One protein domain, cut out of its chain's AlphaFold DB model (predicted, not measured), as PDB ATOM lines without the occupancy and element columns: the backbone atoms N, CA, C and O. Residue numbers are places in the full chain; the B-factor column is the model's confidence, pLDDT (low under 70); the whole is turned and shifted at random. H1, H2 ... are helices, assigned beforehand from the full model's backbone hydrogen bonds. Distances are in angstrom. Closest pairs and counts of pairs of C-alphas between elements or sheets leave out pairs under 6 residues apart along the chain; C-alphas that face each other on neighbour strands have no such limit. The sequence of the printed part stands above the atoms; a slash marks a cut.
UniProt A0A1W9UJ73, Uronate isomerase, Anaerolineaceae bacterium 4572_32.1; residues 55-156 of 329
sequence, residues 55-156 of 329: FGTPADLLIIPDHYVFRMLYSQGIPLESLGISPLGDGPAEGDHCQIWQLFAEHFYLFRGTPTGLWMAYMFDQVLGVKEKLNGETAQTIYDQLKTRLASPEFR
ATOM      1  N   PHE A  55     -28.365  24.594  34.758       94.94
ATOM      2  CA  PHE A  55     -27.926  25.104  33.457       94.94
ATOM      3  C   PHE A  55     -28.895  24.774  32.305       94.94
ATOM      4  O   PHE A  55     -28.573  25.037  31.153       94.94
ATOM      5  N   GLY A  56     -30.050  24.163  32.592       95.62
ATOM      6  CA  GLY A  56     -30.970  23.681  31.561       95.62
ATOM      7  C   GLY A  56     -30.464  22.420  30.855       95.62
ATOM      8  O   GLY A  56     -29.904  21.512  31.480       95.62
ATOM      9  N   THR A  57     -30.717  22.319  29.552       97.25
ATOM     10  CA  THR A  57     -30.265  21.198  28.719       97.25
ATOM     11  C   THR A  57     -28.846  21.429  28.172       97.25
ATOM     12  O   THR A  57     -28.305  22.531  28.249       97.25
ATOM     13  N   PRO A  58     -28.211  20.411  27.561       97.69
ATOM     14  CA  PRO A  58     -26.930  20.599  26.879       97.69
ATOM     15  C   PRO A  58     -26.940  21.701  25.807       97.69
ATOM     16  O   PRO A  58     -25.921  22.363  25.621       97.69
ATOM     17  N   ALA A  59     -28.068  21.922  25.119       97.44
ATOM     18  CA  ALA A  59     -28.186  22.990  24.125       97.44
ATOM     19  C   ALA A  59     -28.221  24.381  24.781       97.44
ATOM     20  O   ALA A  59     -27.527  25.281  24.303       97.44
ATOM     21  N   ASP A  60     -28.948  24.516  25.901       96.00
ATOM     22  CA  ASP A  60     -29.023  25.751  26.699       96.00
ATOM     23  C   ASP A  60     -27.654  26.182  27.220       96.00
ATOM     24  O   ASP A  60     -27.348  27.369  27.263       96.00
ATOM     25  N   LEU A  61     -26.817  25.215  27.598       95.88
ATOM     26  CA  LEU A  61     -25.500  25.495  28.159       95.88
ATOM     27  C   LEU A  61     -24.418  25.708  27.090       95.88
ATOM     28  O   LEU A  61     -23.565  26.577  27.255       95.88
ATOM     29  N   LEU A  62     -24.392  24.884  26.036       96.12
ATOM     30  CA  LEU A  62     -23.204  24.739  25.178       96.12
ATOM     31  C   LEU A  62     -23.363  25.271  23.756       96.12
ATOM     32  O   LEU A  62     -22.357  25.405  23.062       96.12
ATOM     33  N   ILE A  63     -24.590  25.516  23.293       95.62
ATOM     34  CA  ILE A  63     -24.847  25.864  21.888       95.62
ATOM     35  C   ILE A  63     -25.474  27.248  21.791       95.62
ATOM     36  O   ILE A  63     -24.882  28.143  21.194       95.62
ATOM     37  N   ILE A  64     -26.649  27.422  22.392       94.31
ATOM     38  CA  ILE A  64     -27.459  28.637  22.267       94.31
ATOM     39  C   ILE A  64     -26.698  29.896  22.734       94.31
ATOM     40  O   ILE A  64     -26.717  30.890  22.003       94.31
ATOM     41  N   PRO A  65     -25.987  29.896  23.882       92.25
ATOM     42  CA  PRO A  65     -25.307  31.101  24.360       92.25
ATOM     43  C   PRO A  65     -23.907  31.312  23.757       92.25
ATOM     44  O   PRO A  65     -23.356  32.408  23.878       92.25
ATOM     45  N   ASP A  66     -23.294  30.301  23.126       94.00
ATOM     46  CA  ASP A  66     -21.884  30.362  22.713       94.00
ATOM     47  C   ASP A  66     -21.715  30.781  21.245       94.00
ATOM     48  O   ASP A  66     -21.803  29.991  20.299       94.00
ATOM     49  N   HIS A  67     -21.364  32.051  21.059       92.69
ATOM     50  CA  HIS A  67     -21.138  32.631  19.742       92.69
ATOM     51  C   HIS A  67     -19.933  32.081  18.987       92.69
ATOM     52  O   HIS A  67     -19.894  32.205  17.763       92.69
ATOM     53  N   TYR A  68     -18.962  31.436  19.633       95.31
ATOM     54  CA  TYR A  68     -17.912  30.730  18.898       95.31
ATOM     55  C   TYR A  68     -18.460  29.474  18.223       95.31
ATOM     56  O   TYR A  68     -18.057  29.167  17.096       95.31
ATOM     57  N   VAL A  69     -19.389  28.781  18.888       96.81
ATOM     58  CA  VAL A  69     -20.050  27.586  18.360       96.81
ATOM     59  C   VAL A  69     -20.921  27.967  17.175       96.81
ATOM     60  O   VAL A  69     -20.624  27.565  16.046       96.81
ATOM     61  N   PHE A  70     -21.944  28.797  17.385       94.19
ATOM     62  CA  PHE A  70     -22.887  29.089  16.307       94.19
ATOM     63  C   PHE A  70     -22.254  29.877  15.155       94.19
ATOM     64  O   PHE A  70     -22.656  29.683  14.011       94.19
ATOM     65  N   ARG A  71     -21.204  30.685  15.384       95.12
ATOM     66  CA  ARG A  71     -20.474  31.354  14.288       95.12
ATOM     67  C   ARG A  71     -19.775  30.359  13.366       95.12
ATOM     68  O   ARG A  71     -19.756  30.580  12.157       95.12
ATOM     69  N   MET A  72     -19.204  29.280  13.905       97.38
ATOM     70  CA  MET A  72     -18.576  28.242  13.083       97.38
ATOM     71  C   MET A  72     -19.616  27.546  12.202       97.38
ATOM     72  O   MET A  72     -19.417  27.440  10.994       97.38
ATOM     73  N   LEU A  73     -20.744  27.134  12.783       97.31
ATOM     74  CA  LEU A  73     -21.822  26.465  12.052       97.31
ATOM     75  C   LEU A  73     -22.449  27.392  11.003       97.31
ATOM     76  O   LEU A  73     -22.582  27.011   9.839       97.31
ATOM     77  N   TYR A  74     -22.733  28.637  11.382       95.81
ATOM     78  CA  TYR A  74     -23.264  29.651  10.473       95.81
ATOM     79  C   TYR A  74     -22.325  29.923   9.295       95.81
ATOM     80  O   TYR A  74     -22.773  30.036   8.155       95.81
ATOM     81  N   SER A  75     -21.005  29.924   9.523       96.06
ATOM     82  CA  SER A  75     -20.017  30.078   8.445       96.06
ATOM     83  C   SER A  75     -20.055  28.957   7.397       96.06
ATOM     84  O   SER A  75     -19.558  29.150   6.290       96.06
ATOM     85  N   GLN A  76     -20.633  27.799   7.733       97.69
ATOM     86  CA  GLN A  76     -20.813  26.661   6.828       97.69
ATOM     87  C   GLN A  76     -22.228  26.592   6.225       97.69
ATOM     88  O   GLN A  76     -22.565  25.611   5.568       97.69
ATOM     89  N   GLY A  77     -23.050  27.630   6.417       95.94
ATOM     90  CA  GLY A  77     -24.390  27.731   5.836       95.94
ATOM     91  C   GLY A  77     -25.519  27.179   6.708       95.94
ATOM     92  O   GLY A  77     -26.637  27.045   6.216       95.94
ATOM     93  N   ILE A  78     -25.258  26.873   7.982       96.38
ATOM     94  CA  ILE A  78     -26.299  26.440   8.924       96.38
ATOM     95  C   ILE A  78     -27.023  27.680   9.473       96.38
ATOM     96  O   ILE A  78     -26.367  28.533  10.072       96.38
ATOM     97  N   PRO A  79     -28.348  27.815   9.297       94.44
ATOM     98  CA  PRO A  79     -29.086  28.968   9.805       94.44
ATOM     99  C   PRO A  79     -29.117  28.982  11.343       94.44
ATOM    100  O   PRO A  79     -29.146  27.930  11.984       94.44
ATOM    101  N   LEU A  80     -29.116  30.180  11.936       93.69
ATOM    102  CA  LEU A  80     -29.117  30.359  13.395       93.69
ATOM    103  C   LEU A  80     -30.397  29.822  14.039       93.69
ATOM    104  O   LEU A  80     -30.363  29.262  15.133       93.69
ATOM    105  N   GLU A  81     -31.507  29.924  13.321       94.94
ATOM    106  CA  GLU A  81     -32.816  29.450  13.740       94.94
ATOM    107  C   GLU A  81     -32.795  27.937  13.986       94.94
ATOM    108  O   GLU A  81     -33.379  27.472  14.957       94.94
ATOM    109  N   SER A  82     -32.044  27.165  13.190       96.19
ATOM    110  CA  SER A  82     -31.852  25.721  13.412       96.19
ATOM    111  C   SER A  82     -31.002  25.390  14.644       96.19
ATOM    112  O   SER A  82     -30.940  24.235  15.051       96.19
ATOM    113  N   LEU A  83     -30.346  26.387  15.239       95.19
ATOM    114  CA  LEU A  83     -29.573  26.270  16.478       95.19
ATOM    115  C   LEU A  83     -30.331  26.829  17.691       95.19
ATOM    116  O   LEU A  83     -29.730  27.003  18.748       95.19
ATOM    117  N   GLY A  84     -31.626  27.128  17.543       93.62
ATOM    118  CA  GLY A  84     -32.450  27.730  18.595       93.62
ATOM    119  C   GLY A  84     -32.195  29.224  18.804       93.62
ATOM    120  O   GLY A  84     -32.621  29.789  19.807       93.62
ATOM    121  N   ILE A  85     -31.498  29.887  17.876       91.75
ATOM    122  CA  ILE A  85     -31.116  31.294  18.001       91.75
ATOM    123  C   ILE A  85     -31.987  32.133  17.072       91.75
ATOM    124  O   ILE A  85     -31.947  31.976  15.854       91.75
ATOM    125  N   SER A  86     -32.738  33.069  17.652       86.38
ATOM    126  CA  SER A  86     -33.537  34.047  16.912       86.38
ATOM    127  C   SER A  86     -32.796  35.390  16.876       86.38
ATOM    128  O   SER A  86     -32.719  36.060  17.909       86.38
ATOM    129  N   PRO A  87     -32.233  35.823  15.730       70.25
ATOM    130  CA  PRO A  87     -31.387  37.022  15.669       70.25
ATOM    131  C   PRO A  87     -32.095  38.314  16.100       70.25
ATOM    132  O   PRO A  87     -31.446  39.238  16.589       70.25
ATOM    133  N   LEU A  88     -33.419  38.367  15.919       68.38
ATOM    134  CA  LEU A  88     -34.279  39.499  16.273       68.38
ATOM    135  C   LEU A  88     -35.111  39.252  17.543       68.38
ATOM    136  O   LEU A  88     -35.965  40.068  17.860       68.38
ATOM    137  N   GLY A  89     -34.904  38.135  18.248       65.31
ATOM    138  CA  GLY A  89     -35.633  37.781  19.476       65.31
ATOM    139  C   GLY A  89     -37.069  37.280  19.276       65.31
ATOM    140  O   GLY A  89     -37.542  36.486  20.083       65.31
ATOM    141  N   ASP A  90     -37.724  37.659  18.175       66.19
ATOM    142  CA  ASP A  90     -39.172  37.464  17.994       66.19
ATOM    143  C   ASP A  90     -39.530  36.520  16.822       66.19
ATOM    144  O   ASP A  90     -40.700  36.335  16.480       66.19
ATOM    145  N   GLY A  91     -38.524  35.940  16.160       73.75
ATOM    146  CA  GLY A  91     -38.685  35.024  15.023       73.75
ATOM    147  C   GLY A  91     -38.730  33.543  15.425       73.75
ATOM    148  O   GLY A  91     -38.178  33.188  16.472       73.75
ATOM    149  N   PRO A  92     -39.341  32.666  14.602       85.00
ATOM    150  CA  PRO A  92     -39.372  31.230  14.860       85.00
ATOM    151  C   PRO A  92     -37.953  30.647  14.852       85.00
ATOM    152  O   PRO A  92     -37.190  30.886  13.919       85.00
ATOM    153  N   ALA A  93     -37.630  29.856  15.869       91.56
ATOM    154  CA  ALA A  93     -36.394  29.089  15.969       91.56
ATOM    155  C   ALA A  93     -36.720  27.650  16.387       91.56
ATOM    156  O   ALA A  93     -37.814  27.375  16.889       91.56
ATOM    157  N   GLU A  94     -35.785  26.733  16.152       95.19
ATOM    158  CA  GLU A  94     -35.892  25.349  16.599       95.19
ATOM    159  C   GLU A  94     -36.031  25.309  18.125       95.19
ATOM    160  O   GLU A  94     -35.237  25.911  18.846       95.19
ATOM    161  N   GLY A  95     -37.063  24.621  18.607       93.25
ATOM    162  CA  GLY A  95     -37.350  24.473  20.035       93.25
ATOM    163  C   GLY A  95     -36.974  23.096  20.582       93.25
ATOM    164  O   GLY A  95     -36.962  22.893  21.794       93.25
ATOM    165  N   ASP A  96     -36.672  22.129  19.715       97.25
ATOM    166  CA  ASP A  96     -36.224  20.802  20.112       97.25
ATOM    167  C   ASP A  96     -34.711  20.797  20.375       97.25
ATOM    168  O   ASP A  96     -33.875  20.695  19.472       97.25
ATOM    169  N   HIS A  97     -34.346  20.854  21.657       97.50
ATOM    170  CA  HIS A  97     -32.948  20.890  22.089       97.50
ATOM    171  C   HIS A  97     -32.176  19.613  21.701       97.50
ATOM    172  O   HIS A  97     -30.953  19.665  21.555       97.50
ATOM    173  N   CYS A  98     -32.857  18.479  21.485       97.75
ATOM    174  CA  CYS A  98     -32.219  17.261  20.984       97.75
ATOM    175  C   CYS A  98     -31.853  17.387  19.498       97.75
ATOM    176  O   CYS A  98     -30.812  16.872  19.088       97.75
ATOM    177  N   GLN A  99     -32.669  18.078  18.695       98.19
ATOM    178  CA  GLN A  99     -32.365  18.350  17.283       98.19
ATOM    179  C   GLN A  99     -31.232  19.365  17.140       98.19
ATOM    180  O   GLN A  99     -30.301  19.127  16.372       98.19
ATOM    181  N   ILE A 100     -31.248  20.432  17.946       98.38
ATOM    182  CA  ILE A 100     -30.147  21.407  18.017       98.38
ATOM    183  C   ILE A 100     -28.829  20.691  18.343       98.38
ATOM    184  O   ILE A 100     -27.807  20.893  17.682       98.38
ATOM    185  N   TRP A 101     -28.855  19.803  19.341       98.50
ATOM    186  CA  TRP A 101     -27.688  19.019  19.728       98.50
ATOM    187  C   TRP A 101     -27.214  18.059  18.632       98.50
ATOM    188  O   TRP A 101     -26.014  17.985  18.363       98.50
ATOM    189  N   GLN A 102     -28.137  17.336  17.990       98.56
ATOM    190  CA  GLN A 102     -27.826  16.428  16.885       98.56
ATOM    191  C   GLN A 102     -27.113  17.173  15.749       98.56
ATOM    192  O   GLN A 102     -26.050  16.740  15.300       98.56
ATOM    193  N   LEU A 103     -27.647  18.329  15.350       98.50
ATOM    194  CA  LEU A 103     -27.076  19.170  14.302       98.50
ATOM    195  C   LEU A 103     -25.657  19.634  14.653       98.50
ATOM    196  O   LEU A 103     -24.752  19.563  13.816       98.50
ATOM    197  N   PHE A 104     -25.437  20.063  15.898       98.38
ATOM    198  CA  PHE A 104     -24.105  20.409  16.393       98.38
ATOM    199  C   PHE A 104     -23.142  19.219  16.346       98.38
ATOM    200  O   PHE A 104     -22.018  19.350  15.860       98.38
ATOM    201  N   ALA A 105     -23.579  18.049  16.807       98.31
ATOM    202  CA  ALA A 105     -22.756  16.848  16.870       98.31
ATOM    203  C   ALA A 105     -22.332  16.344  15.481       98.31
ATOM    204  O   ALA A 105     -21.178  15.955  15.290       98.31
ATOM    205  N   GLU A 106     -23.227  16.402  14.492       98.38
ATOM    206  CA  GLU A 106     -22.934  16.073  13.090       98.38
ATOM    207  C   GLU A 106     -21.842  16.971  12.497       98.38
ATOM    208  O   GLU A 106     -21.012  16.507  11.715       98.38
ATOM    209  N   HIS A 107     -21.783  18.227  12.940       98.56
ATOM    210  CA  HIS A 107     -20.836  19.236  12.468       98.56
ATOM    211  C   HIS A 107     -19.651  19.459  13.415       98.56
ATOM    212  O   HIS A 107     -18.805  20.321  13.169       98.56
ATOM    213  N   PHE A 108     -19.516  18.655  14.474       98.12
ATOM    214  CA  PHE A 108     -18.473  18.843  15.483       98.12
ATOM    215  C   PHE A 108     -17.046  18.744  14.903       98.12
ATOM    216  O   PHE A 108     -16.092  19.329  15.420       98.12
ATOM    217  N   TYR A 109     -16.880  18.057  13.767       97.38
ATOM    218  CA  TYR A 109     -15.602  17.977  13.055       97.38
ATOM    219  C   TYR A 109     -15.069  19.339  12.574       97.38
ATOM    220  O   TYR A 109     -13.860  19.459  12.370       97.38
ATOM    221  N   LEU A 110     -15.922  20.358  12.419       98.44
ATOM    222  CA  LEU A 110     -15.524  21.712  12.015       98.44
ATOM    223  C   LEU A 110     -14.627  22.401  13.049       98.44
ATOM    224  O   LEU A 110     -13.847  23.286  12.711       98.44
ATOM    225  N   PHE A 111     -14.691  21.974  14.311       98.06
ATOM    226  CA  PHE A 111     -13.894  22.543  15.397       98.06
ATOM    227  C   PHE A 111     -12.491  21.928  15.510       98.06
ATOM    228  O   PHE A 111     -11.729  22.252  16.422       98.06
ATOM    229  N   ARG A 112     -12.104  21.035  14.589       96.44
ATOM    230  CA  ARG A 112     -10.748  20.475  14.554       96.44
ATOM    231  C   ARG A 112      -9.724  21.585  14.316       96.44
ATOM    232  O   ARG A 112      -9.795  22.307  13.331       96.44
ATOM    233  N   GLY A 113      -8.748  21.683  15.216       95.00
ATOM    234  CA  GLY A 113      -7.694  22.698  15.150       95.00
ATOM    235  C   GLY A 113      -8.099  24.076  15.680       95.00
ATOM    236  O   GLY A 113      -7.287  24.994  15.613       95.00
ATOM    237  N   THR A 114      -9.309  24.237  16.230       97.69
ATOM    238  CA  THR A 114      -9.756  25.500  16.835       97.69
ATOM    239  C   THR A 114      -9.661  25.457  18.365       97.69
ATOM    240  O   THR A 114      -9.767  24.377  18.955       97.69
ATOM    241  N   PRO A 115      -9.514  26.614  19.041       97.31
ATOM    242  CA  PRO A 115      -9.586  26.688  20.501       97.31
ATOM    243  C   PRO A 115     -10.895  26.123  21.065       97.31
ATOM    244  O   PRO A 115     -10.860  25.359  22.022       97.31
ATOM    245  N   THR A 116     -12.034  26.396  20.420       97.56
ATOM    246  CA  THR A 116     -13.344  25.860  20.824       97.56
ATOM    247  C   THR A 116     -13.357  24.334  20.842       97.56
ATOM    248  O   THR A 116     -13.846  23.739  21.797       97.56
ATOM    249  N   GLY A 117     -12.754  23.676  19.844       96.94
ATOM    250  CA  GLY A 117     -12.631  22.216  19.840       96.94
ATOM    251  C   GLY A 117     -11.804  21.687  21.014       96.94
ATOM    252  O   GLY A 117     -12.144  20.655  21.594       96.94
ATOM    253  N   LEU A 118     -10.749  22.410  21.407       96.06
ATOM    254  CA  LEU A 118      -9.915  22.074  22.563       96.06
ATOM    255  C   LEU A 118     -10.668  22.253  23.890       96.06
ATOM    256  O   LEU A 118     -10.605  21.372  24.748       96.06
ATOM    257  N   TRP A 119     -11.394  23.362  24.047       97.19
ATOM    258  CA  TRP A 119     -12.197  23.647  25.238       97.19
ATOM    259  C   TRP A 119     -13.327  22.634  25.408       97.19
ATOM    260  O   TRP A 119     -13.484  22.079  26.493       97.19
ATOM    261  N   MET A 120     -14.045  22.314  24.329       96.81
ATOM    262  CA  MET A 120     -15.105  21.301  24.333       96.81
ATOM    263  C   MET A 120     -14.557  19.915  24.681       96.81
ATOM    264  O   MET A 120     -15.131  19.221  25.513       96.81
ATOM    265  N   ALA A 121     -13.411  19.517  24.116       96.06
ATOM    266  CA  ALA A 121     -12.778  18.243  24.453       96.06
ATOM    267  C   ALA A 121     -12.413  18.155  25.945       96.06
ATOM    268  O   ALA A 121     -12.704  17.149  26.593       96.06
ATOM    269  N   TYR A 122     -11.806  19.211  26.504       96.62
ATOM    270  CA  TYR A 122     -11.491  19.283  27.933       96.62
ATOM    271  C   TYR A 122     -12.758  19.241  28.792       96.62
ATOM    272  O   TYR A 122     -12.830  18.473  29.748       96.62
ATOM    273  N   MET A 123     -13.775  20.023  28.434       96.75
ATOM    274  CA  MET A 123     -15.034  20.082  29.163       96.75
ATOM    275  C   MET A 123     -15.747  18.726  29.164       96.75
ATOM    276  O   MET A 123     -16.102  18.233  30.234       96.75
ATOM    277  N   PHE A 124     -15.904  18.082  28.003       97.06
ATOM    278  CA  PHE A 124     -16.516  16.758  27.921       97.06
ATOM    279  C   PHE A 124     -15.754  15.746  28.767       97.06
ATOM    280  O   PHE A 124     -16.360  15.086  29.605       97.06
ATOM    281  N   ASP A 125     -14.434  15.661  28.621       96.50
ATOM    282  CA  ASP A 125     -13.656  14.604  29.258       96.50
ATOM    283  C   ASP A 125     -13.403  14.833  30.760       96.50
ATOM    284  O   ASP A 125     -13.561  13.901  31.558       96.50
ATOM    285  N   GLN A 126     -12.995  16.044  31.148       95.44
ATOM    286  CA  GLN A 126     -12.486  16.366  32.489       95.44
ATOM    287  C   GLN A 126     -13.567  16.947  33.406       95.44
ATOM    288  O   GLN A 126     -13.616  16.620  34.593       95.44
ATOM    289  N   VAL A 127     -14.471  17.771  32.869       95.56
ATOM    290  CA  VAL A 127     -15.531  18.412  33.667       95.56
ATOM    291  C   VAL A 127     -16.763  17.513  33.738       95.56
ATOM    292  O   VAL A 127     -17.220  17.166  34.832       95.56
ATOM    293  N   LEU A 128     -17.253  17.100  32.569       95.44
ATOM    294  CA  LEU A 128     -18.497  16.361  32.367       95.44
ATOM    295  C   LEU A 128     -18.283  14.846  32.294       95.44
ATOM    296  O   LEU A 128     -19.257  14.120  32.175       95.44
ATOM    297  N   GLY A 129     -17.050  14.337  32.362       95.12
ATOM    298  CA  GLY A 129     -16.751  12.900  32.421       95.12
ATOM    299  C   GLY A 129     -17.241  12.051  31.236       95.12
ATOM    300  O   GLY A 129     -17.357  10.833  31.377       95.12
ATOM    301  N   VAL A 130     -17.535  12.664  30.090       96.31
ATOM    302  CA  VAL A 130     -17.886  12.018  28.822       96.31
ATOM    303  C   VAL A 130     -16.599  11.638  28.095       96.31
ATOM    304  O   VAL A 130     -15.856  12.494  27.626       96.31
ATOM    305  N   LYS A 131     -16.317  10.333  28.011       95.12
ATOM    306  CA  LYS A 131     -15.057   9.804  27.447       95.12
ATOM    307  C   LYS A 131     -15.096   9.572  25.939       95.12
ATOM    308  O   LYS A 131     -14.048   9.459  25.307       95.12
ATOM    309  N   GLU A 132     -16.290   9.464  25.384       95.62
ATOM    310  CA  GLU A 132     -16.532   9.238  23.966       95.62
ATOM    311  C   GLU A 132     -16.504  10.556  23.186       95.62
ATOM    312  O   GLU A 132     -16.991  11.580  23.670       95.62
ATOM    313  N   LYS A 133     -15.925  10.539  21.982       95.75
ATOM    314  CA  LYS A 133     -15.923  11.708  21.103       95.75
ATOM    315  C   LYS A 133     -17.313  11.970  20.538       95.75
ATOM    316  O   LYS A 133     -18.002  11.054  20.091       95.75
ATOM    317  N   LEU A 134     -17.661  13.250  20.476       97.19
ATOM    318  CA  LEU A 134     -18.896  13.709  19.861       97.19
ATOM    319  C   LEU A 134     -18.827  13.597  18.332       97.19
ATOM    320  O   LEU A 134     -17.883  14.078  17.701       97.19
ATOM    321  N   ASN A 135     -19.834  12.953  17.751       96.56
ATOM    322  CA  ASN A 135     -20.144  12.930  16.327       96.56
ATOM    323  C   ASN A 135     -21.647  12.632  16.148       96.56
ATOM    324  O   ASN A 135     -22.352  12.402  17.132       96.56
ATOM    325  N   GLY A 136     -22.138  12.604  14.905       97.00
ATOM    326  CA  GLY A 136     -23.558  12.353  14.623       97.00
ATOM    327  C   GLY A 136     -24.100  11.012  15.145       97.00
ATOM    328  O   GLY A 136     -25.264  10.945  15.527       97.00
ATOM    329  N   GLU A 137     -23.276   9.962  15.222       97.19
ATOM    330  CA  GLU A 137     -23.678   8.642  15.740       97.19
ATOM    331  C   GLU A 137     -23.742   8.618  17.275       97.19
ATOM    332  O   GLU A 137     -24.585   7.936  17.858       97.19
ATOM    333  N   THR A 138     -22.860   9.366  17.948       97.38
ATOM    334  CA  THR A 138     -22.751   9.392  19.419       97.38
ATOM    335  C   THR A 138     -23.604  10.484  20.066       97.38
ATOM    336  O   THR A 138     -23.788  10.486  21.285       97.38
ATOM    337  N   ALA A 139     -24.166  11.383  19.254       97.75
ATOM    338  CA  ALA A 139     -24.898  12.579  19.651       97.75
ATOM    339  C   ALA A 139     -25.937  12.331  20.753       97.75
ATOM    340  O   ALA A 139     -25.809  12.897  21.838       97.75
ATOM    341  N   GLN A 140     -26.922  11.460  20.508       97.56
ATOM    342  CA  GLN A 140     -28.031  11.241  21.447       97.56
ATOM    343  C   GLN A 140     -27.579  10.570  22.744       97.56
ATOM    344  O   GLN A 140     -27.979  10.970  23.834       97.56
ATOM    345  N   THR A 141     -26.662   9.606  22.644       97.44
ATOM    346  CA  THR A 141     -26.107   8.938  23.830       97.44
ATOM    347  C   THR A 141     -25.349   9.928  24.716       97.44
ATOM    348  O   THR A 141     -25.465   9.881  25.940       97.44
ATOM    349  N   ILE A 142     -24.586  10.847  24.116       98.00
ATOM    350  CA  ILE A 142     -23.889  11.900  24.859       98.00
ATOM    351  C   ILE A 142     -24.888  12.920  25.418       98.00
ATOM    352  O   ILE A 142     -24.748  13.312  26.574       98.00
ATOM    353  N   TYR A 143     -25.914  13.311  24.661       98.38
ATOM    354  CA  TYR A 143     -26.950  14.233  25.134       98.38
ATOM    355  C   TYR A 143     -27.603  13.742  26.429       98.38
ATOM    356  O   TYR A 143     -27.663  14.485  27.410       98.38
ATOM    357  N   ASP A 144     -28.017  12.474  26.474       97.88
ATOM    358  CA  ASP A 144     -28.650  11.876  27.652       97.88
ATOM    359  C   ASP A 144     -27.704  11.821  28.861       97.88
ATOM    360  O   ASP A 144     -28.113  12.112  29.995       97.88
ATOM    361  N   GLN A 145     -26.421  11.510  28.635       97.44
ATOM    362  CA  GLN A 145     -25.396  11.557  29.685       97.44
ATOM    363  C   GLN A 145     -25.247  12.968  30.255       97.44
ATOM    364  O   GLN A 145     -25.211  13.142  31.475       97.44
ATOM    365  N   LEU A 146     -25.170  13.976  29.385       97.75
ATOM    366  CA  LEU A 146     -25.015  15.370  29.785       97.75
ATOM    367  C   LEU A 146     -26.252  15.881  30.511       97.75
ATOM    368  O   LEU A 146     -26.121  16.438  31.592       97.75
ATOM    369  N   LYS A 147     -27.449  15.625  29.982       97.44
ATOM    370  CA  LYS A 147     -28.716  15.999  30.618       97.44
ATOM    371  C   LYS A 147     -28.833  15.413  32.026       97.44
ATOM    372  O   LYS A 147     -29.200  16.123  32.957       97.44
ATOM    373  N   THR A 148     -28.475  14.140  32.193       96.56
ATOM    374  CA  THR A 148     -28.476  13.480  33.508       96.56
ATOM    375  C   THR A 148     -27.486  14.140  34.465       96.56
ATOM    376  O   THR A 148     -27.824  14.403  35.617       96.56
ATOM    377  N   ARG A 149     -26.272  14.453  33.994       96.00
ATOM    378  CA  ARG A 149     -25.248  15.126  34.805       96.00
ATOM    379  C   ARG A 149     -25.654  16.545  35.179       96.00
ATOM    380  O   ARG A 149     -25.573  16.887  36.349       96.00
ATOM    381  N   LEU A 150     -26.141  17.350  34.240       96.69
ATOM    382  CA  LEU A 150     -26.561  18.732  34.499       96.69
ATOM    383  C   LEU A 150     -27.742  18.826  35.480       96.69
ATOM    384  O   LEU A 150     -27.889  19.837  36.160       96.69
ATOM    385  N   ALA A 151     -28.552  17.769  35.600       95.94
ATOM    386  CA  ALA A 151     -29.625  17.686  36.590       95.94
ATOM    387  C   ALA A 151     -29.144  17.306  38.007       95.94
ATOM    388  O   ALA A 151     -29.915  17.396  38.966       95.94
ATOM    389  N   SER A 152     -27.901  16.846  38.155       96.25
ATOM    390  CA  SER A 152     -27.372  16.377  39.436       96.25
ATOM    391  C   SER A 152     -26.867  17.531  40.322       96.25
ATOM    392  O   SER A 152     -26.413  18.558  39.805       96.25
ATOM    393  N   PRO A 153     -26.936  17.405  41.663       97.06
ATOM    394  CA  PRO A 153     -26.533  18.474  42.578       97.06
ATOM    395  C   PRO A 153     -25.088  18.959  42.403       97.06
ATOM    396  O   PRO A 153     -24.819  20.146  42.578       97.06
ATOM    397  N   GLU A 154     -24.166  18.072  42.029       96.88
ATOM    398  CA  GLU A 154     -22.748  18.381  41.828       96.88
ATOM    399  C   GLU A 154     -22.459  19.253  40.593       96.88
ATOM    400  O   GLU A 154     -21.369  19.812  40.485       96.88
ATOM    401  N   PHE A 155     -23.425  19.393  39.677       97.19
ATOM    402  CA  PHE A 155     -23.342  20.272  38.505       97.19
ATOM    403  C   PHE A 155     -24.215  21.524  38.640       97.19
ATOM    404  O   PHE A 155     -24.461  22.211  37.652       97.19
ATOM    405  N   ARG A 156     -24.666  21.868  39.849       97.75
ATOM    406  CA  ARG A 156     -25.296  23.172  40.098       97.75
ATOM    407  C   ARG A 156     -24.260  24.297  39.996       97.75
ATOM    408  O   ARG A 156     -23.104  24.068  40.358       97.75
TER     409      ARG A 156
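Overview. This is residues 55 to 156 of the 329 residues of the protein "Uronate isomerase" of Anaerolineaceae bacterium 4572_32.1 (UniProt A0A1W9UJ73). Seven mostly short helices form a compact, rounded body, with H1 and H4 near its middle and H7 packed on both. H2 and H3 lie toward one end of the longest axis and H6 and H7 toward the other, while a long loop, residues 84 to 96, swings out from H3 around residue 88 and comes back to H4. The printed part has 102 residues, 57 of them in the helices H1 to H7, in that order along the chain; it is all helix, with no named strand. The radius of gyration of the C-alphas is 13.2 A, and the spans are 35 by 31 by 22 A.

Arrangement. H1, residues 58 to 62, touches H4, residues 97 to 106; their closest C-alphas, of Ala 59 and His 97, are 5.6 A apart. H1 also touches H7, residues 139 to 150, closest at the C-alphas of Pro 58 and Lys 147, 6.2 A. H2, residues 67 to 75, only just touches H3, residues 80 to 83, and H5, residues 108 to 111, with 3 pairs of C-alphas within 8 A each; the closest are Tyr 74 and Leu 80, 6.6 A, and Met 72 and Leu 110, 7.3 A. H3 only just touches H4, also with 3 pairs, closest at the C-alphas of Leu 83 and Ile 100, 5.1 A. H4 is the hub, touching three helices. H7 touches it with residues 139 to 143 alone, at a steep tilt of 53 degrees, opposite ways; the closest C-alphas, of Ala 105 and Ala 139, are 5.5 A apart. H6, residues 115 to 127, touches no helix. It is close to but not clearly touching H2, closest at the C-alphas of Tyr 68 and Thr 116, 6.9 A, and H5. In H1, H2, H4, H6 and H7 every O i to N i+4 pair is within hydrogen-bond range; H3 and H5 are too short for one.

Along the chain. H1 begins at C-alpha 58, (-26.930, 20.599, 26.879). From first to last C-alpha H2 measures 11.6 A, H4 14.3 A, H6 16.6 A and H7 16.2 A. H7 ends at C-alpha 150, (-26.561, 18.732, 34.499).

Size, cuts and confidence. The C-alphas of Gly 77 and Pro 153 are the two farthest apart, 38.0 A. The printed part has no cut. The links H3 to H4 and H6 to H7 are long. Residues 88 to 90 have pLDDT under 70.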